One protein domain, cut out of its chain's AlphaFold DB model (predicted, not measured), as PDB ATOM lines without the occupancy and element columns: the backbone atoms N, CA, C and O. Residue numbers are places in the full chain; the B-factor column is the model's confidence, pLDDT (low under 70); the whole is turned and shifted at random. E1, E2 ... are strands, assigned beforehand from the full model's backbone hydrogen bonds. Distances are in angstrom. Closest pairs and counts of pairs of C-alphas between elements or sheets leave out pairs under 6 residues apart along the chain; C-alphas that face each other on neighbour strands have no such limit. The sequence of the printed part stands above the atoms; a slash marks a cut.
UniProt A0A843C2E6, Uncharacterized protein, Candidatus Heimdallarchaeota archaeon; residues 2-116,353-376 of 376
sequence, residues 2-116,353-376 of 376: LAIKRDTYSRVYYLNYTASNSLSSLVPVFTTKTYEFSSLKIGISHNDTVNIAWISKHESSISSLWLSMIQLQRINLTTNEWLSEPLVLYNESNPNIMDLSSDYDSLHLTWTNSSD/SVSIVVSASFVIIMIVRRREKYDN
ATOM      1  N   LEU A   2      29.770  32.168  98.379       48.38
ATOM      2  CA  LEU A   2      29.950  32.263  99.830       48.38
ATOM      3  C   LEU A   2      29.753  30.850 100.398       48.38
ATOM      4  O   LEU A   2      28.649  30.315 100.321       48.38
ATOM      5  N   ALA A   3      30.815  30.209 100.881       48.91
ATOM      6  CA  ALA A   3      30.684  28.932 101.572       48.91
ATOM      7  C   ALA A   3      30.190  29.214 102.998       48.91
ATOM      8  O   ALA A   3      30.957  29.677 103.839       48.91
ATOM      9  N   ILE A   4      28.901  28.982 103.257       48.28
ATOM     10  CA  ILE A   4      28.346  29.033 104.613       48.28
ATOM     11  C   ILE A   4      28.894  27.817 105.362       48.28
ATOM     12  O   ILE A   4      28.510  26.679 105.083       48.28
ATOM     13  N   LYS A   5      29.830  28.050 106.284       60.09
ATOM     14  CA  LYS A   5      30.349  27.008 107.169       60.09
ATOM     15  C   LYS A   5      29.290  26.723 108.232       60.09
ATOM     16  O   LYS A   5      28.925  27.612 108.990       60.09
ATOM     17  N   ARG A   6      28.769  25.495 108.255       58.91
ATOM     18  CA  ARG A   6      27.848  25.043 109.303       58.91
ATOM     19  C   ARG A   6      28.666  24.592 110.498       58.91
ATOM     20  O   ARG A   6      29.393  23.604 110.401       58.91
ATOM     21  N   ASP A   7      28.525  25.287 111.614       64.00
ATOM     22  CA  ASP A   7      29.066  24.790 112.867       64.00
ATOM     23  C   ASP A   7      28.079  23.790 113.476       64.00
ATOM     24  O   ASP A   7      26.905  24.090 113.716       64.00
ATOM     25  N   THR A   8      28.565  22.578 113.731       71.25
ATOM     26  CA  THR A   8      27.793  21.564 114.449       71.25
ATOM     27  C   THR A   8      28.147  21.661 115.924       71.25
ATOM     28  O   THR A   8      29.321  21.635 116.283       71.25
ATOM     29  N   TYR A   9      27.135  21.778 116.781       76.31
ATOM     30  CA  TYR A   9      27.327  21.816 118.226       76.31
ATOM     31  C   TYR A   9      26.628  20.631 118.866       76.31
ATOM     32  O   TYR A   9      25.473  20.324 118.551       76.31
ATOM     33  N   SER A  10      27.304  20.022 119.829       77.56
ATOM     34  CA  SER A  10      26.704  18.997 120.669       77.56
ATOM     35  C   SER A  10      26.520  19.556 122.073       77.56
ATOM     36  O   SER A  10      27.426  20.185 122.630       77.56
ATOM     37  N   ARG A  11      25.318  19.372 122.627       81.62
ATOM     38  CA  ARG A  11      24.967  19.807 123.980       81.62
ATOM     39  C   ARG A  11      24.564  18.604 124.808       81.62
ATOM     40  O   ARG A  11      23.733  17.806 124.370       81.62
ATOM     41  N   VAL A  12      25.135  18.516 126.000       83.19
ATOM     42  CA  VAL A  12      24.791  17.484 126.973       83.19
ATOM     43  C   VAL A  12      23.979  18.123 128.086       83.19
ATOM     44  O   VAL A  12      24.345  19.175 128.615       83.19
ATOM     45  N   TYR A  13      22.863  17.479 128.407       84.69
ATOM     46  CA  TYR A  13      21.996  17.835 129.515       84.69
ATOM     47  C   TYR A  13      21.782  16.604 130.389       84.69
ATOM     48  O   TYR A  13      21.746  15.480 129.881       84.69
ATOM     49  N   TYR A  14      21.561  16.826 131.678       85.62
ATOM     50  CA  TYR A  14      20.929  15.824 132.524       85.62
ATOM     51  C   TYR A  14      19.574  16.339 133.004       85.62
ATOM     52  O   TYR A  14      19.379  17.537 133.219       85.62
ATOM     53  N   LEU A  15      18.611  15.433 133.110       84.56
ATOM     54  CA  LEU A  15      17.300  15.694 133.678       84.56
ATOM     55  C   LEU A  15      17.374  15.406 135.173       84.56
ATOM     56  O   LEU A  15      17.554  14.257 135.548       84.56
ATOM     57  N   ASN A  16      17.236  16.424 136.011       84.62
ATOM     58  CA  ASN A  16      17.093  16.257 137.451       84.62
ATOM     59  C   ASN A  16      15.610  16.116 137.795       84.62
ATOM     60  O   ASN A  16      14.859  17.076 137.603       84.62
ATOM     61  N   TYR A  17      15.190  14.956 138.295       83.31
ATOM     62  CA  TYR A  17      13.829  14.724 138.769       83.31
ATOM     63  C   TYR A  17      13.789  14.569 140.287       83.31
ATOM     64  O   TYR A  17      14.375  13.638 140.824       83.31
ATOM     65  N   THR A  18      13.051  15.439 140.973       80.50
ATOM     66  CA  THR A  18      12.848  15.374 142.424       80.50
ATOM     67  C   THR A  18      11.562  14.613 142.737       80.50
ATOM     68  O   THR A  18      10.462  15.071 142.426       80.50
ATOM     69  N   ALA A  19      11.686  13.451 143.381       77.62
ATOM     70  CA  ALA A  19      10.547  12.558 143.598       77.62
ATOM     71  C   ALA A  19       9.475  13.160 144.526       77.62
ATOM     72  O   ALA A  19       8.283  12.977 144.293       77.62
ATOM     73  N   SER A  20       9.886  13.922 145.545       82.69
ATOM     74  CA  SER A  20       8.990  14.447 146.588       82.69
ATOM     75  C   SER A  20       7.955  15.459 146.092       82.69
ATOM     76  O   SER A  20       6.934  15.661 146.747       82.69
ATOM     77  N   ASN A  21       8.204  16.105 144.953       84.75
ATOM     78  CA  ASN A  21       7.332  17.135 144.386       84.75
ATOM     79  C   ASN A  21       7.059  16.941 142.886       84.75
ATOM     80  O   ASN A  21       6.451  17.810 142.262       84.75
ATOM     81  N   SER A  22       7.522  15.827 142.315       85.81
ATOM     82  CA  SER A  22       7.415  15.507 140.890       85.81
ATOM     83  C   SER A  22       7.929  16.612 139.956       85.81
ATOM     84  O   SER A  22       7.475  16.727 138.816       85.81
ATOM     85  N   LEU A  23       8.873  17.441 140.413       83.94
ATOM     86  CA  LEU A  23       9.478  18.478 139.584       83.94
ATOM     87  C   LEU A  23      10.655  17.907 138.801       83.94
ATOM     88  O   LEU A  23      11.533  17.244 139.353       83.94
ATOM     89  N   SER A  24      10.704  18.229 137.511       84.88
ATOM     90  CA  SER A  24      11.844  17.939 136.648       84.88
ATOM     91  C   SER A  24      12.491  19.229 136.159       84.88
ATOM     92  O   SER A  24      11.789  20.138 135.713       84.88
ATOM     93  N   SER A  25      13.819  19.295 136.164       87.50
ATOM     94  CA  SER A  25      14.576  20.381 135.539       87.50
ATOM     95  C   SER A  25      15.642  19.826 134.603       87.50
ATOM     96  O   SER A  25      16.278  18.814 134.887       87.50
ATOM     97  N   LEU A  26      15.821  20.477 133.455       86.00
ATOM     98  CA  LEU A  26      16.873  20.133 132.508       86.00
ATOM     99  C   LEU A  26      18.101  20.992 132.811       86.00
ATOM    100  O   LEU A  26      18.063  22.210 132.632       86.00
ATOM    101  N   VAL A  27      19.189  20.364 133.245       87.50
ATOM    102  CA  VAL A  27      20.411  21.057 133.652       87.50
ATOM    103  C   VAL A  27      21.461  20.933 132.545       87.50
ATOM    104  O   VAL A  27      21.797  19.815 132.143       87.50
ATOM    105  N   PRO A  28      21.975  22.052 131.999       87.56
ATOM    106  CA  PRO A  28      23.047  22.006 131.014       87.56
ATOM    107  C   PRO A  28      24.354  21.545 131.666       87.56
ATOM    108  O   PRO A  28      24.731  22.050 132.719       87.56
ATOM    109  N   VAL A  29      25.047  20.615 131.010       85.81
ATOM    110  CA  VAL A  29      26.364  20.116 131.437       85.81
ATOM    111  C   VAL A  29      27.459  20.874 130.699       85.81
ATOM    112  O   VAL A  29      28.208  21.638 131.294       85.81
ATOM    113  N   PHE A  30      27.524  20.705 129.378       83.56
ATOM    114  CA  PHE A  30      28.473  21.408 128.522       83.56
ATOM    115  C   PHE A  30      27.946  21.537 127.089       83.56
ATOM    116  O   PHE A  30      27.020  20.843 126.656       83.56
ATOM    117  N   THR A  31      28.561  22.449 126.338       80.62
ATOM    118  CA  THR A  31      28.392  22.595 124.889       80.62
ATOM    119  C   THR A  31      29.763  22.513 124.238       80.62
ATOM    120  O   THR A  31      30.645  23.290 124.590       80.62
ATOM    121  N   THR A  32      29.935  21.616 123.270       76.81
ATOM    122  CA  THR A  32      31.193  21.472 122.524       76.81
ATOM    123  C   THR A  32      30.999  21.740 121.034       76.81
ATOM    124  O   THR A  32      29.945  21.442 120.464       76.81
ATOM    125  N   LYS A  33      32.025  22.352 120.431       73.12
ATOM    126  CA  LYS A  33      32.097  22.757 119.018       73.12
ATOM    127  C   LYS A  33      32.917  21.806 118.144       73.12
ATOM    128  O   LYS A  33      32.762  21.814 116.931       73.12
ATOM    129  N   THR A  34      33.836  21.062 118.750       63.41
ATOM    130  CA  THR A  34      34.997  20.475 118.055       63.41
ATOM    131  C   THR A  34      35.155  18.985 118.285       63.41
ATOM    132  O   THR A  34      36.008  18.369 117.657       63.41
ATOM    133  N   TYR A  35      34.369  18.415 119.194       64.44
ATOM    134  CA  TYR A  35      34.533  17.031 119.599       64.44
ATOM    135  C   TYR A  35      33.296  16.232 119.216       64.44
ATOM    136  O   TYR A  35      32.178  16.558 119.626       64.44
ATOM    137  N   GLU A  36      33.510  15.160 118.459       78.69
ATOM    138  CA  GLU A  36      32.594  14.031 118.520       78.69
ATOM    139  C   GLU A  36      32.741  13.418 119.908       78.69
ATOM    140  O   GLU A  36      33.860  13.282 120.409       78.69
ATOM    141  N   PHE A  37      31.629  13.082 120.554       81.00
ATOM    142  CA  PHE A  37      31.689  12.341 121.802       81.00
ATOM    143  C   PHE A  37      30.909  11.043 121.733       81.00
ATOM    144  O   PHE A  37      29.920  10.925 121.011       81.00
ATOM    145  N   SER A  38      31.372  10.070 122.506       84.44
ATOM    146  CA  SER A  38      30.778   8.744 122.628       84.44
ATOM    147  C   SER A  38      30.865   8.249 124.070       84.44
ATOM    148  O   SER A  38      31.513   8.873 124.913       84.44
ATOM    149  N   SER A  39      30.196   7.127 124.344       85.00
ATOM    150  CA  SER A  39      30.285   6.392 125.618       85.00
ATOM    151  C   SER A  39      30.054   7.271 126.849       85.00
ATOM    152  O   SER A  39      30.778   7.202 127.834       85.00
ATOM    153  N   LEU A  40      29.049   8.139 126.763       88.94
ATOM    154  CA  LEU A  40      28.637   9.008 127.853       88.94
ATOM    155  C   LEU A  40      28.071   8.161 129.004       88.94
ATOM    156  O   LEU A  40      27.160   7.363 128.782       88.94
ATOM    157  N   LYS A  41      28.610   8.350 130.209       91.38
ATOM    158  CA  LYS A  41      28.201   7.698 131.455       91.38
ATOM    159  C   LYS A  41      27.922   8.739 132.525       91.38
ATOM    160  O   LYS A  41      28.542   9.802 132.551       91.38
ATOM    161  N   ILE A  42      27.004   8.409 133.418       90.88
ATOM    162  CA  ILE A  42      26.678   9.214 134.589       90.88
ATOM    163  C   ILE A  42      26.672   8.328 135.827       90.88
ATOM    164  O   ILE A  42      26.224   7.190 135.758       90.88
ATOM    165  N   GLY A  43      27.155   8.873 136.938       89.25
ATOM    166  CA  GLY A  43      27.134   8.253 138.256       89.25
ATOM    167  C   GLY A  43      26.958   9.321 139.333       89.25
ATOM    168  O   GLY A  43      27.259  10.495 139.104       89.25
ATOM    169  N   ILE A  44      26.457   8.941 140.505       88.12
ATOM    170  CA  ILE A  44      26.279   9.851 141.645       88.12
ATOM    171  C   ILE A  44      27.174   9.364 142.775       88.12
ATOM    172  O   ILE A  44      26.882   8.329 143.357       88.12
ATOM    173  N   SER A  45      28.220  10.123 143.103       89.38
ATOM    174  CA  SER A  45      29.063   9.831 144.264       89.38
ATOM    175  C   SER A  45      28.538  10.521 145.525       89.38
ATOM    176  O   SER A  45      27.602  11.328 145.486       89.38
ATOM    177  N   HIS A  46      29.150  10.192 146.663       83.75
ATOM    178  CA  HIS A  46      28.810  10.758 147.965       83.75
ATOM    179  C   HIS A  46      28.780  12.303 147.967       83.75
ATOM    180  O   HIS A  46      29.481  12.967 147.199       83.75
ATOM    181  N   ASN A  47      28.003  12.886 148.888       83.94
ATOM    182  CA  ASN A  47      27.711  14.326 148.985       83.94
ATOM    183  C   ASN A  47      26.929  14.885 147.787       83.94
ATOM    184  O   ASN A  47      27.220  15.993 147.329       83.94
ATOM    185  N   ASP A  48      25.984  14.108 147.253       87.12
ATOM    186  CA  ASP A  48      25.122  14.516 146.141       87.12
ATOM    187  C   ASP A  48      25.928  15.071 144.957       87.12
ATOM    188  O   ASP A  48      25.609  16.117 144.393       87.12
ATOM    189  N   THR A  49      27.036  14.413 144.610       92.12
ATOM    190  CA  THR A  49      27.882  14.850 143.499       92.12
ATOM    191  C   THR A  49      27.547  14.040 142.259       92.12
ATOM    192  O   THR A  49      27.740  12.828 142.226       92.12
ATOM    193  N   VAL A  50      27.071  14.711 141.210       92.44
ATOM    194  CA  VAL A  50      26.836  14.078 139.910       92.44
ATOM    195  C   VAL A  50      28.128  14.107 139.113       92.44
ATOM    196  O   VAL A  50      28.742  15.158 138.928       92.44
ATOM    197  N   ASN A  51      28.516  12.943 138.615       94.06
ATOM    198  CA  ASN A  51      29.716  12.708 137.835       94.06
ATOM    199  C   ASN A  51      29.299  12.283 136.432       94.06
ATOM    200  O   ASN A  51      28.464  11.398 136.272       94.06
ATOM    201  N   ILE A  52      29.861  12.923 135.415       93.62
ATOM    202  CA  ILE A  52      29.530  12.664 134.017       93.62
ATOM    203  C   ILE A  52      30.834  12.436 133.275       93.62
ATOM    204  O   ILE A  52      31.643  13.356 133.170       93.62
ATOM    205  N   ALA A  53      31.036  11.220 132.779       94.25
ATOM    206  CA  ALA A  53      32.212  10.843 132.010       94.25
ATOM    207  C   ALA A  53      31.843  10.638 130.540       94.25
ATOM    208  O   ALA A  53      30.768  10.132 130.228       94.25
ATOM    209  N   TRP A  54      32.717  11.031 129.623       93.31
ATOM    210  CA  TRP A  54      32.523  10.805 128.192       93.31
ATOM    211  C   TRP A  54      33.856  10.660 127.479       93.31
ATOM    212  O   TRP A  54      34.908  11.035 127.996       93.31
ATOM    213  N   ILE A  55      33.799  10.146 126.257       91.50
ATOM    214  CA  ILE A  55      34.951  10.106 125.364       91.50
ATOM    215  C   ILE A  55      34.833  11.272 124.408       91.50
ATOM    216  O   ILE A  55      33.842  11.355 123.694       91.50
ATOM    217  N   SER A  56      35.820  12.158 124.374       90.44
ATOM    218  CA  SER A  56      35.937  13.201 123.355       90.44
ATOM    219  C   SER A  56      36.935  12.774 122.289       90.44
ATOM    220  O   SER A  56      38.054  12.387 122.628       90.44
ATOM    221  N   LYS A  57      36.567  12.890 121.013       87.75
ATOM    222  CA  LYS A  57      37.446  12.632 119.871       87.75
ATOM    223  C   LYS A  57      37.800  13.932 119.172       87.75
ATOM    224  O   LYS A  57      36.918  14.744 118.898       87.75
ATOM    225  N   HIS A  58      39.079  14.112 118.867       83.69
ATOM    226  CA  HIS A  58      39.588  15.274 118.150       83.69
ATOM    227  C   HIS A  58      40.495  14.854 117.001       83.69
ATOM    228  O   HIS A  58      41.331  13.959 117.160       83.69
ATOM    229  N   GLU A  59      40.374  15.541 115.870       78.31
ATOM    230  CA  GLU A  59      41.311  15.381 114.761       78.31
ATOM    231  C   GLU A  59      42.675  15.953 115.154       78.31
ATOM    232  O   GLU A  59      42.816  17.135 115.473       78.31
ATOM    233  N   SER A  60      43.712  15.119 115.154       78.38
ATOM    234  CA  SER A  60      45.079  15.615 115.294       78.38
ATOM    235  C   SER A  60      45.422  16.518 114.104       78.38
ATOM    236  O   SER A  60      45.210  16.154 112.951       78.38
ATOM    237  N   SER A  61      46.014  17.687 114.359       78.38
ATOM    238  CA  SER A  61      46.477  18.583 113.288       78.38
ATOM    239  C   SER A  61      47.661  18.015 112.494       78.38
ATOM    240  O   SER A  61      47.999  18.544 111.437       78.38
ATOM    241  N   ILE A  62      48.303  16.957 113.002       76.19
ATOM    242  CA  ILE A  62      49.567  16.414 112.484       76.19
ATOM    243  C   ILE A  62      49.362  15.025 111.845       76.19
ATOM    244  O   ILE A  62      50.246  14.522 111.156       76.19
ATOM    245  N   SER A  63      48.201  14.387 112.024       70.12
ATOM    246  CA  SER A  63      47.933  13.048 111.485       70.12
ATOM    247  C   SER A  63      46.438  12.770 111.349       70.12
ATOM    248  O   SER A  63      45.632  13.284 112.112       70.12
ATOM    249  N   SER A  64      46.058  11.862 110.446       70.88
ATOM    250  CA  SER A  64      44.699  11.297 110.373       70.88
ATOM    251  C   SER A  64      44.346  10.397 111.574       70.88
ATOM    252  O   SER A  64      43.460   9.549 111.477       70.88
ATOM    253  N   LEU A  65      45.074  10.525 112.690       76.19
ATOM    254  CA  LEU A  65      44.810   9.803 113.923       76.19
ATOM    255  C   LEU A  65      43.880  10.643 114.790       76.19
ATOM    256  O   LEU A  65      44.170  11.789 115.135       76.19
ATOM    257  N   TRP A  66      42.763  10.034 115.161       78.31
ATOM    258  CA  TRP A  66      41.841  10.590 116.132       78.31
ATOM    259  C   TRP A  66      42.410  10.383 117.529       78.31
ATOM    260  O   TRP A  66      42.546   9.246 117.989       78.31
ATOM    261  N   LEU A  67      42.728  11.480 118.213       85.06
ATOM    262  CA  LEU A  67      43.017  11.423 119.639       85.06
ATOM    263  C   LEU A  67      41.689  11.311 120.371       85.06
ATOM    264  O   LEU A  67      40.773  12.103 120.141       85.06
ATOM    265  N   SER A  68      41.577  10.289 121.208       90.00
ATOM    266  CA  SER A  68      40.394  10.044 122.017       90.00
ATOM    267  C   SER A  68      40.773  10.223 123.479       90.00
ATOM    268  O   SER A  68      41.761   9.661 123.939       90.00
ATOM    269  N   MET A  69      40.001  11.021 124.203       92.12
ATOM    270  CA  MET A  69      40.264  11.310 125.608       92.12
ATOM    271  C   MET A  69      39.055  10.942 126.444       92.12
ATOM    272  O   MET A  69      37.934  11.259 126.049       92.12
ATOM    273  N   ILE A  70      39.279  10.329 127.605       94.19
ATOM    274  CA  ILE A  70      38.236  10.223 128.623       94.19
ATOM    275  C   ILE A  70      38.241  11.518 129.422       94.19
ATOM    276  O   ILE A  70      39.255  11.888 130.020       94.19
ATOM    277  N   GLN A  71      37.101  12.197 129.418       94.25
ATOM    278  CA  GLN A  71      36.870  13.416 130.173       94.25
ATOM    279  C   GLN A  71      35.825  13.170 131.259       94.25
ATOM    280  O   GLN A  71      34.922  12.352 131.081       94.25
ATOM    281  N   LEU A  72      35.944  13.894 132.369       95.12
ATOM    282  CA  LEU A  72      35.005  13.859 133.482       95.12
ATOM    283  C   LEU A  72      34.615  15.277 133.895       95.12
ATOM    284  O   LEU A  72      35.473  16.114 134.164       95.12
ATOM    285  N   GLN A  73      33.315  15.507 134.035       94.69
ATOM    286  CA  GLN A  73      32.745  16.706 134.634       94.69
ATOM    287  C   GLN A  73      31.994  16.325 135.906       94.69
ATOM    288  O   GLN A  73      31.366  15.268 135.973       94.69
ATOM    289  N   ARG A  74      32.055  17.188 136.922       94.56
ATOM    290  CA  ARG A  74      31.413  16.946 138.217       94.56
ATOM    291  C   ARG A  74      30.639  18.178 138.663       94.56
ATOM    292  O   ARG A  74      31.133  19.291 138.478       94.56
ATOM    293  N   ILE A  75      29.458  17.977 139.239       94.31
ATOM    294  CA  ILE A  75      28.661  19.023 139.889       94.31
ATOM    295  C   ILE A  75      28.288  18.582 141.293       94.31
ATOM    296  O   ILE A  75      27.752  17.493 141.488       94.31
ATOM    297  N   ASN A  76      28.548  19.449 142.263       92.69
ATOM    298  CA  ASN A  76      28.025  19.290 143.610       92.69
ATOM    299  C   ASN A  76      26.581  19.815 143.621       92.69
ATOM    300  O   ASN A  76      26.368  21.003 143.394       92.69
ATOM    301  N   LEU A  77      25.586  18.956 143.859       88.56
ATOM    302  CA  LEU A  77      24.175  19.365 143.830       88.56
ATOM    303  C   LEU A  77      23.787  20.259 145.015       88.56
ATOM    304  O   LEU A  77      22.830  21.021 144.904       88.56
ATOM    305  N   THR A  78      24.534  20.208 146.123       88.44
ATOM    306  CA  THR A  78      24.305  21.086 147.280       88.44
ATOM    307  C   THR A  78      24.699  22.527 146.964       88.44
ATOM    308  O   THR A  78      23.956  23.453 147.282       88.44
ATOM    309  N   THR A  79      25.859  22.738 146.333       92.50
ATOM    310  CA  THR A  79      26.322  24.086 145.956       92.50
ATOM    311  C   THR A  79      25.842  24.513 144.570       92.50
ATOM    312  O   THR A  79      25.857  25.700 144.255       92.50
ATOM    313  N   ASN A  80      25.384  23.560 143.753       91.38
ATOM    314  CA  ASN A  80      25.071  23.732 142.336       91.38
ATOM    315  C   ASN A  80      26.263  24.289 141.530       91.38
ATOM    316  O   ASN A  80      26.093  25.046 140.572       91.38
ATOM    317  N   GLU A  81      27.481  23.915 141.928       93.00
ATOM    318  CA  GLU A  81      28.719  24.343 141.281       93.00
ATOM    319  C   GLU A  81      29.340  23.193 140.492       93.00
ATOM    320  O   GLU A  81      29.615  22.108 141.014       93.00
ATOM    321  N   TRP A  82      29.565  23.454 139.207       93.69
ATOM    322  CA  TRP A  82      30.374  22.614 138.338       93.69
ATOM    323  C   TRP A  82      31.861  22.793 138.651       93.69
ATOM    324  O   TRP A  82      32.294  23.877 139.042       93.69
ATOM    325  N   LEU A  83      32.669  21.769 138.369       92.56
ATOM    326  CA  LEU A  83      34.103  21.987 138.172       92.56
ATOM    327  C   LEU A  83      34.323  23.060 137.103       92.56
ATOM    328  O   LEU A  83      33.615  23.090 136.094       92.56
ATOM    329  N   SER A  84      35.327  23.914 137.314       91.56
ATOM    330  CA  SER A  84      35.630  25.013 136.394       91.56
ATOM    331  C   SER A  84      35.952  24.528 134.981       91.56
ATOM    332  O   SER A  84      35.644  25.230 134.029       91.56
ATOM    333  N   GLU A  85      36.551  23.340 134.854       90.88
ATOM    334  CA  GLU A  85      36.877  22.696 133.581       90.88
ATOM    335  C   GLU A  85      36.735  21.166 133.685       90.88
ATOM    336  O   GLU A  85      36.972  20.610 134.768       90.88
ATOM    337  N   PRO A  86      36.422  20.471 132.573       92.06
ATOM    338  CA  PRO A  86      36.486  19.017 132.504       92.06
ATOM    339  C   PRO A  86      37.877  18.472 132.824       92.06
ATOM    340  O   PRO A  86      38.888  18.921 132.280       92.06
ATOM    341  N   LEU A  87      37.928  17.434 133.653       93.69
ATOM    342  CA  LEU A  87      39.152  16.698 133.947       93.69
ATOM    343  C   LEU A  87      39.457  15.733 132.802       93.69
ATOM    344  O   LEU A  87      38.613  14.914 132.446       93.69
ATOM    345  N   VAL A  88      40.670  15.792 132.252       93.38
ATOM    346  CA  VAL A  88      41.167  14.789 131.300       93.38
ATOM    347  C   VAL A  88      41.813  13.661 132.095       93.38
ATOM    348  O   VAL A  88      42.846  13.867 132.728       93.38
ATOM    349  N   LEU A  89      41.197  12.482 132.074       92.75
ATOM    350  CA  LEU A  89      41.663  11.319 132.832       92.75
ATOM    351  C   LEU A  89      42.558  10.418 131.982       92.75
ATOM    352  O   LEU A  89      43.560   9.903 132.456       92.75
ATOM    353  N   TYR A  90      42.258  10.259 130.700       91.25
ATOM    354  CA  TYR A  90      43.012   9.355 129.833       91.25
ATOM    355  C   TYR A  90      43.103   9.916 128.419       91.25
ATOM    356  O   TYR A  90      42.166  10.573 127.971       91.25
ATOM    357  N   ASN A  91      44.223   9.679 127.728       88.38
ATOM    358  CA  ASN A  91      44.503  10.224 126.396       88.38
ATOM    359  C   ASN A  91      45.350   9.246 125.565       88.38
ATOM    360  O   ASN A  91      46.524   9.494 125.291       88.38
ATOM    361  N   GLU A  92      44.756   8.118 125.184       83.31
ATOM    362  CA  GLU A  92      45.360   7.173 124.240       83.31
ATOM    363  C   GLU A  92      44.336   6.763 123.174       83.31
ATOM    364  O   GLU A  92      43.188   7.216 123.161       83.31
ATOM    365  N   SER A  93      44.750   5.939 122.214       79.50
ATOM    366  CA  SER A  93      43.903   5.589 121.077       79.50
ATOM    367  C   SER A  93      42.697   4.742 121.492       79.50
ATOM    368  O   SER A  93      42.860   3.619 121.952       79.50
ATOM    369  N   ASN A  94      41.499   5.258 121.205       84.94
ATOM    370  CA  ASN A  94      40.223   4.539 121.201       84.94
ATOM    371  C   ASN A  94      39.815   3.859 122.530       84.94
ATOM    372  O   ASN A  94      39.531   2.659 122.528       84.94
ATOM    373  N   PRO A  95      39.733   4.604 123.653       91.25
ATOM    374  CA  PRO A  95      39.105   4.081 124.849       91.25
ATOM    375  C   PRO A  95      37.618   3.790 124.596       91.25
ATOM    376  O   PRO A  95      36.997   4.408 123.724       91.25
ATOM    377  N   ASN A  96      37.030   2.921 125.414       90.50
ATOM    378  CA  ASN A  96      35.585   2.771 125.558       90.50
ATOM    379  C   ASN A  96      35.212   2.730 127.045       90.50
ATOM    380  O   ASN A  96      35.617   1.807 127.749       90.50
ATOM    381  N   ILE A  97      34.468   3.728 127.534       84.69
ATOM    382  CA  ILE A  97      34.049   3.781 128.942       84.69
ATOM    383  C   ILE A  97      33.019   2.681 129.181       84.69
ATOM    384  O   ILE A  97      31.933   2.694 128.593       84.69
ATOM    385  N   MET A  98      33.371   1.756 130.066       88.19
ATOM    386  CA  MET A  98      32.524   0.632 130.434       88.19
ATOM    387  C   MET A  98      31.539   1.065 131.513       88.19
ATOM    388  O   MET A  98      30.326   0.968 131.304       88.19
ATOM    389  N   ASP A  99      32.059   1.632 132.602       91.44
ATOM    390  CA  ASP A  99      31.271   1.998 133.772       91.44
ATOM    391  C   ASP A  99      31.817   3.235 134.514       91.44
ATOM    392  O   ASP A  99      33.002   3.573 134.432       91.44
ATOM    393  N   LEU A 100      30.908   3.923 135.212       92.69
ATOM    394  CA  LEU A 100      31.166   5.027 136.133       92.69
ATOM    395  C   LEU A 100      30.340   4.791 137.405       92.69
ATOM    396  O   LEU A 100      29.256   5.353 137.573       92.69
ATOM    397  N   SER A 101      30.867   3.953 138.285       91.19
ATOM    398  CA  SER A 101      30.250   3.582 139.557       91.19
ATOM    399  C   SER A 101      30.874   4.346 140.715       91.19
ATOM    400  O   SER A 101      31.936   4.958 140.605       91.19
ATOM    401  N   SER A 102      30.213   4.342 141.863       90.06
ATOM    402  CA  SER A 102      30.750   4.948 143.075       90.06
ATOM    403  C   SER A 102      30.369   4.132 144.288       90.06
ATOM    404  O   SER A 102      29.238   3.662 144.384       90.06
ATOM    405  N   ASP A 103      31.296   4.037 145.230       88.69
ATOM    406  CA  ASP A 103      30.995   3.611 146.586       88.69
ATOM    407  C   ASP A 103      30.865   4.839 147.509       88.69
ATOM    408  O   ASP A 103      30.788   5.988 147.056       88.69
ATOM    409  N   TYR A 104      30.791   4.602 148.820       86.38
ATOM    410  CA  TYR A 104      30.627   5.670 149.809       86.38
ATOM    411  C   TYR A 104      31.787   6.685 149.807       86.38
ATOM    412  O   TYR A 104      31.564   7.862 150.073       86.38
ATOM    413  N   ASP A 105      33.009   6.259 149.481       90.88
ATOM    414  CA  ASP A 105      34.220   7.076 149.616       90.88
ATOM    415  C   ASP A 105      34.966   7.287 148.297       90.88
ATOM    416  O   ASP A 105      35.995   7.967 148.288       90.88
ATOM    417  N   SER A 106      34.506   6.700 147.195       93.25
ATOM    418  CA  SER A 106      35.244   6.680 145.940       93.25
ATOM    419  C   SER A 106      34.339   6.708 144.714       93.25
ATOM    420  O   SER A 106      33.280   6.091 144.671       93.25
ATOM    421  N   LEU A 107      34.796   7.393 143.667       94.75
ATOM    422  CA  LEU A 107      34.240   7.298 142.315       94.75
ATOM    423  C   LEU A 107      35.162   6.415 141.478       94.75
ATOM    424  O   LEU A 107      36.342   6.722 141.350       94.75
ATOM    425  N   HIS A 108      34.633   5.350 140.896       94.19
ATOM    426  CA  HIS A 108      35.356   4.383 140.085       94.19
ATOM    427  C   HIS A 108      35.034   4.609 138.612       94.19
ATOM    428  O   HIS A 108      33.892   4.846 138.230       94.19
ATOM    429  N   LEU A 109      36.058   4.534 137.773       95.12
ATOM    430  CA  LEU A 109      35.921   4.629 136.329       95.12
ATOM    431  C   LEU A 109      36.650   3.450 135.700       95.12
ATOM    432  O   LEU A 109      37.829   3.218 135.983       95.12
ATOM    433  N   THR A 110      35.954   2.735 134.822       95.31
ATOM    434  CA  THR A 110      36.509   1.609 134.071       95.31
ATOM    435  C   THR A 110      36.352   1.834 132.576       95.31
ATOM    436  O   THR A 110      35.361   2.384 132.088       95.31
ATOM    437  N   TRP A 111      37.356   1.416 131.815       95.12
ATOM    438  CA  TRP A 111      37.326   1.491 130.360       95.12
ATOM    439  C   TRP A 111      38.147   0.372 129.739       95.12
ATOM    440  O   TRP A 111      39.003  -0.225 130.389       95.12
ATOM    441  N   THR A 112      37.899   0.100 128.464       93.06
ATOM    442  CA  THR A 112      38.795  -0.711 127.638       93.06
ATOM    443  C   THR A 112      39.621   0.193 126.732       93.06
ATOM    444  O   THR A 112      39.196   1.297 126.397       93.06
ATOM    445  N   ASN A 113      40.817  -0.251 126.349       85.94
ATOM    446  CA  ASN A 113      41.738   0.495 125.479       85.94
ATOM    447  C   ASN A 113      41.725   0.022 124.016       85.94
ATOM    448  O   ASN A 113      42.614   0.366 123.239       85.94
ATOM    449  N   SER A 114      40.764  -0.821 123.649       78.88
ATOM    450  CA  SER A 114      40.723  -1.456 122.342       78.88
ATOM    451  C   SER A 114      39.331  -1.371 121.749       78.88
ATOM    452  O   SER A 114      38.333  -1.268 122.465       78.88
ATOM    453  N   SER A 115      39.264  -1.439 120.419       73.31
ATOM    454  CA  SER A 115      37.995  -1.730 119.769       73.31
ATOM    455  C   SER A 115      37.477  -3.069 120.283       73.31
ATOM    456  O   SER A 115      38.255  -3.958 120.657       73.31
ATOM    457  N   ASP A 116      36.165  -3.253 120.218       68.75
ATOM    458  CA  ASP A 116      35.591  -4.591 120.258       68.75
ATOM    459  C   ASP A 116      36.395  -5.495 119.284       68.75
ATOM    460  O   ASP A 116      36.942  -5.008 118.285       68.75
ATOM    461  N   SER A 353      22.350   7.916 123.311       49.88
ATOM    462  CA  SER A 353      22.706   7.086 124.463       49.88
ATOM    463  C   SER A 353      21.843   7.549 125.628       49.88
ATOM    464  O   SER A 353      21.818   8.748 125.918       49.88
ATOM    465  N   VAL A 354      21.131   6.623 126.269       52.09
ATOM    466  CA  VAL A 354      20.386   6.885 127.504       52.09
ATOM    467  C   VAL A 354      21.133   6.203 128.640       52.09
ATOM    468  O   VAL A 354      21.436   5.015 128.582       52.09
ATOM    469  N   SER A 355      21.449   6.968 129.675       59.31
ATOM    470  CA  SER A 355      21.940   6.447 130.948       59.31
ATOM    471  C   SER A 355      21.034   6.985 132.042       59.31
ATOM    472  O   SER A 355      20.677   8.170 132.027       59.31
ATOM    473  N   ILE A 356      20.616   6.093 132.935       63.00
ATOM    474  CA  ILE A 356      19.683   6.379 134.020       63.00
ATOM    475  C   ILE A 356      20.407   6.059 135.319       63.00
ATOM    476  O   ILE A 356      20.944   4.964 135.460       63.00
ATOM    477  N   VAL A 357      20.411   7.007 136.252       61.56
ATOM    478  CA  VAL A 357      20.891   6.782 137.618       61.56
ATOM    479  C   VAL A 357      19.772   7.163 138.569       61.56
ATOM    480  O   VAL A 357      19.174   8.232 138.439       61.56
ATOM    481  N   VAL A 358      19.476   6.277 139.510       58.97
ATOM    482  CA  VAL A 358      18.421   6.466 140.503       58.97
ATOM    483  C   VAL A 358      19.075   6.592 141.873       58.97
ATOM    484  O   VAL A 358      19.968   5.825 142.209       58.97
ATOM    485  N   SER A 359      18.636   7.570 142.656       60.56
ATOM    486  CA  SER A 359      18.942   7.679 144.081       60.56
ATOM    487  C   SER A 359      17.643   7.640 144.886       60.56
ATOM    488  O   SER A 359      16.548   7.775 144.336       60.56
ATOM    489  N   ALA A 360      17.750   7.525 146.212       54.28
ATOM    490  CA  ALA A 360      16.588   7.551 147.103       54.28
ATOM    491  C   ALA A 360      15.736   8.833 146.980       54.28
ATOM    492  O   ALA A 360      14.567   8.827 147.356       54.28
ATOM    493  N   SER A 361      16.307   9.939 146.483       51.28
ATOM    494  CA  SER A 361      15.640  11.251 146.450       51.28
ATOM    495  C   SER A 361      15.383  11.792 145.043       51.28
ATOM    496  O   SER A 361      14.554  12.695 144.877       51.28
ATOM    497  N   PHE A 362      16.069  11.272 144.024       54.69
ATOM    498  CA  PHE A 362      15.966  11.794 142.669       54.69
ATOM    499  C   PHE A 362      16.303  10.754 141.596       54.69
ATOM    500  O   PHE A 362      17.031   9.794 141.829       54.69
ATOM    501  N   VAL A 363      15.776  10.974 140.391       60.47
ATOM    502  CA  VAL A 363      16.114  10.202 139.187       60.47
ATOM    503  C   VAL A 363      16.847  11.128 138.231       60.47
ATOM    504  O   VAL A 363      16.371  12.232 137.952       60.47
ATOM    505  N   ILE A 364      17.989  10.681 137.713       59.25
ATOM    506  CA  ILE A 364      18.700  11.380 136.650       59.25
ATOM    507  C   ILE A 364      18.600  10.599 135.353       59.25
ATOM    508  O   ILE A 364      19.048   9.460 135.263       59.25
ATOM    509  N   ILE A 365      18.052  11.251 134.328       69.06
ATOM    510  CA  ILE A 365      18.022  10.732 132.960       69.06
ATOM    511  C   ILE A 365      18.896  11.627 132.097       69.06
ATOM    512  O   ILE A 365      18.703  12.842 132.028       69.06
ATOM    513  N   MET A 366      19.868  11.032 131.422       62.75
ATOM    514  CA  MET A 366      20.723  11.770 130.508       62.75
ATOM    515  C   MET A 366      20.119  11.815 129.107       62.75
ATOM    516  O   MET A 366      19.718  10.788 128.564       62.75
ATOM    517  N   ILE A 367      20.073  13.012 128.517       62.22
ATOM    518  CA  ILE A 367      19.533  13.226 127.172       62.22
ATOM    519  C   ILE A 367      20.591  13.942 126.334       62.22
ATOM    520  O   ILE A 367      20.974  15.082 126.612       62.22
ATOM    521  N   VAL A 368      21.042  13.279 125.269       56.03
ATOM    522  CA  VAL A 368      21.963  13.860 124.290       56.03
ATOM    523  C   VAL A 368      21.167  14.450 123.136       56.03
ATOM    524  O   VAL A 368      20.383  13.754 122.492       56.03
ATOM    525  N   ARG A 369      21.388  15.735 122.834       60.78
ATOM    526  CA  ARG A 369      20.776  16.393 121.675       60.78
ATOM    527  C   ARG A 369      21.844  16.955 120.745       60.78
ATOM    528  O   ARG A 369      22.545  17.906 121.091       60.78
ATOM    529  N   ARG A 370      21.894  16.431 119.520       51.00
ATOM    530  CA  ARG A 370      22.634  17.043 118.409       51.00
ATOM    531  C   ARG A 370      21.749  18.106 117.753       51.00
ATOM    532  O   ARG A 370      20.590  17.836 117.439       51.00
ATOM    533  N   ARG A 371      22.257  19.329 117.581       53.69
ATOM    534  CA  ARG A 371      21.597  20.370 116.776       53.69
ATOM    535  C   ARG A 371      22.561  20.862 115.708       53.69
ATOM    536  O   ARG A 371      23.684  21.251 116.014       53.69
ATOM    537  N   GLU A 372      22.076  20.929 114.479       51.91
ATOM    538  CA  GLU A 372      22.686  21.769 113.454       51.91
ATOM    539  C   GLU A 372      22.189  23.200 113.668       51.91
ATOM    540  O   GLU A 372      20.981  23.431 113.788       51.91
ATOM    541  N   LYS A 373      23.106  24.165 113.782       47.22
ATOM    542  CA  LYS A 373      22.745  25.582 113.786       47.22
ATOM    543  C   LYS A 373      23.064  26.154 112.408       47.22
ATOM    544  O   LYS A 373      24.192  26.042 111.938       47.22
ATOM    545  N   TYR A 374      22.068  26.770 111.782       43.59
ATOM    546  CA  TYR A 374      22.263  27.583 110.588       43.59
ATOM    547  C   TYR A 374      22.562  29.010 111.044       43.59
ATOM    548  O   TYR A 374      21.753  29.611 111.755       43.59
ATOM    549  N   ASP A 375      23.738  29.523 110.696       43.88
ATOM    550  CA  ASP A 375      23.988  30.957 110.779       43.88
ATOM    551  C   ASP A 375      23.371  31.586 109.523       43.88
ATOM    552  O   ASP A 375      23.772  31.260 108.403       43.88
ATOM    553  N   ASN A 376      22.332  32.398 109.733       45.31
ATOM    554  CA  ASN A 376      21.726  33.243 108.703       45.31
ATOM    555  C   ASN A 376      22.500  34.549 108.568       45.31
ATOM    556  O   ASN A 376      22.845  35.123 109.629       45.31
TER     557      ASN A 376
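What this domain is: This is residues 2 to 116 and 353 to 376 of the 376 residues of an uncharacterized protein of Candidatus Heimdallarchaeota archaeon (UniProt A0A843C2E6). Three layers of antiparallel strands make up a stack, with the twisted sheet E3 E4 E5 E6 in the middle, the two-stranded hairpin E7 and E8 packed over one face of it, and the twisted sheet E2 E1 E10 E9 only partly face to face with it on the side of E3. Long strands, E1, E4, E5 and E10 among them, run along the longest axis of the whole. The printed part has 139 residues with no named helix and ten named strands, E1 to E10 in order along the chain; the class is all strand, and the sheets run in the orders E2 E1 E10 E9, E3 E4 E5 E6 and E7 E8, each antiparallel. The whole is compact, with a radius of gyration of the C-alphas of 16.5 A, and its C-alphas span 53 by 40 by 28 A.

Where its parts are: E1, residues 8 to 18, begins at C-alpha 8 at (27.793, 21.564, 114.449) and is 32.3 A long. E2, residues 23 to 32, is 27.8 A long. E3, residues 36 to 45, measures 26.3 A and bends by 57 degrees at residue 39. E4, residues 49 to 59, is 31.7 A long, and E5, residues 66 to 76, is 32.0 A long; C-alpha 66 is at (41.841, 10.590, 116.132). E6 holds residues 87 to 92, E7 residues 96 to 102 and E8 residues 106 to 112. After the cut come E9, residues 356 to 358, and E10, residues 362 to 372, which is 31.6 A long and ends at C-alpha 372 at (22.686, 21.769, 113.454).

How they stand to each other: In the sheet E2 E1 E10 E9, E1 and E2 form a hairpin, with N 16 and O 25 2.8 A apart, within hydrogen-bond range. E1 and E10 are antiparallel at 161 degrees, with N 15 and O 365 2.8 A apart. E10 and E9 form a hairpin, with N 364 and O 357 2.8 A apart; E2 and E9 are the edge strands. E3 E4 E5 E6 is a meander, each strand the antiparallel neighbour of the one before: N 41 and O 53 are 2.8 A apart in E3 and E4, N 52 and O 73 2.8 A in E4 and E5, and N 87 and O 72 2.8 A in E5 and E6. Both of these sheets are twisted. Residues 75 to 76 of E5 also pair antiparallel with residues 81 to 82. E7 and E8 are a hairpin, with N 108 and O 101 2.7 A apart. The sheets form a stack of sheets, face to face in turn. Between E2 E1 E10 E9 and E3 E4 E5 E6, the parts that face each other are 9.9 A centre to centre, and the closest C-alphas of E3 and E9 are those of Gly 43 and Val 357, 6.4 A apart. Between E3 E4 E5 E6 and E7 E8 the distance is 8.9 A, and the closest C-alphas of E3 and E7 are those of Ser 45 and Ser 102, 5.3 A apart. E4 and E8 are only just apart, their closest C-alphas 8.4 A from each other.

The domain as a whole: The two C-alphas farthest apart, those of Leu 2 and Tyr 104, are 56.6 A from each other. Residues 117 to 352 are not printed, and C-alphas 116 and 353 are 17.9 A apart across the cut, where the link E8 to E9 lies. Of the links that are printed whole, none is long. The mean pLDDT of the printed part is 79.7; residues 2 to 7, 34 to 35, 116 and 353 to 376 are under 70. Residue 376 is the chain's last.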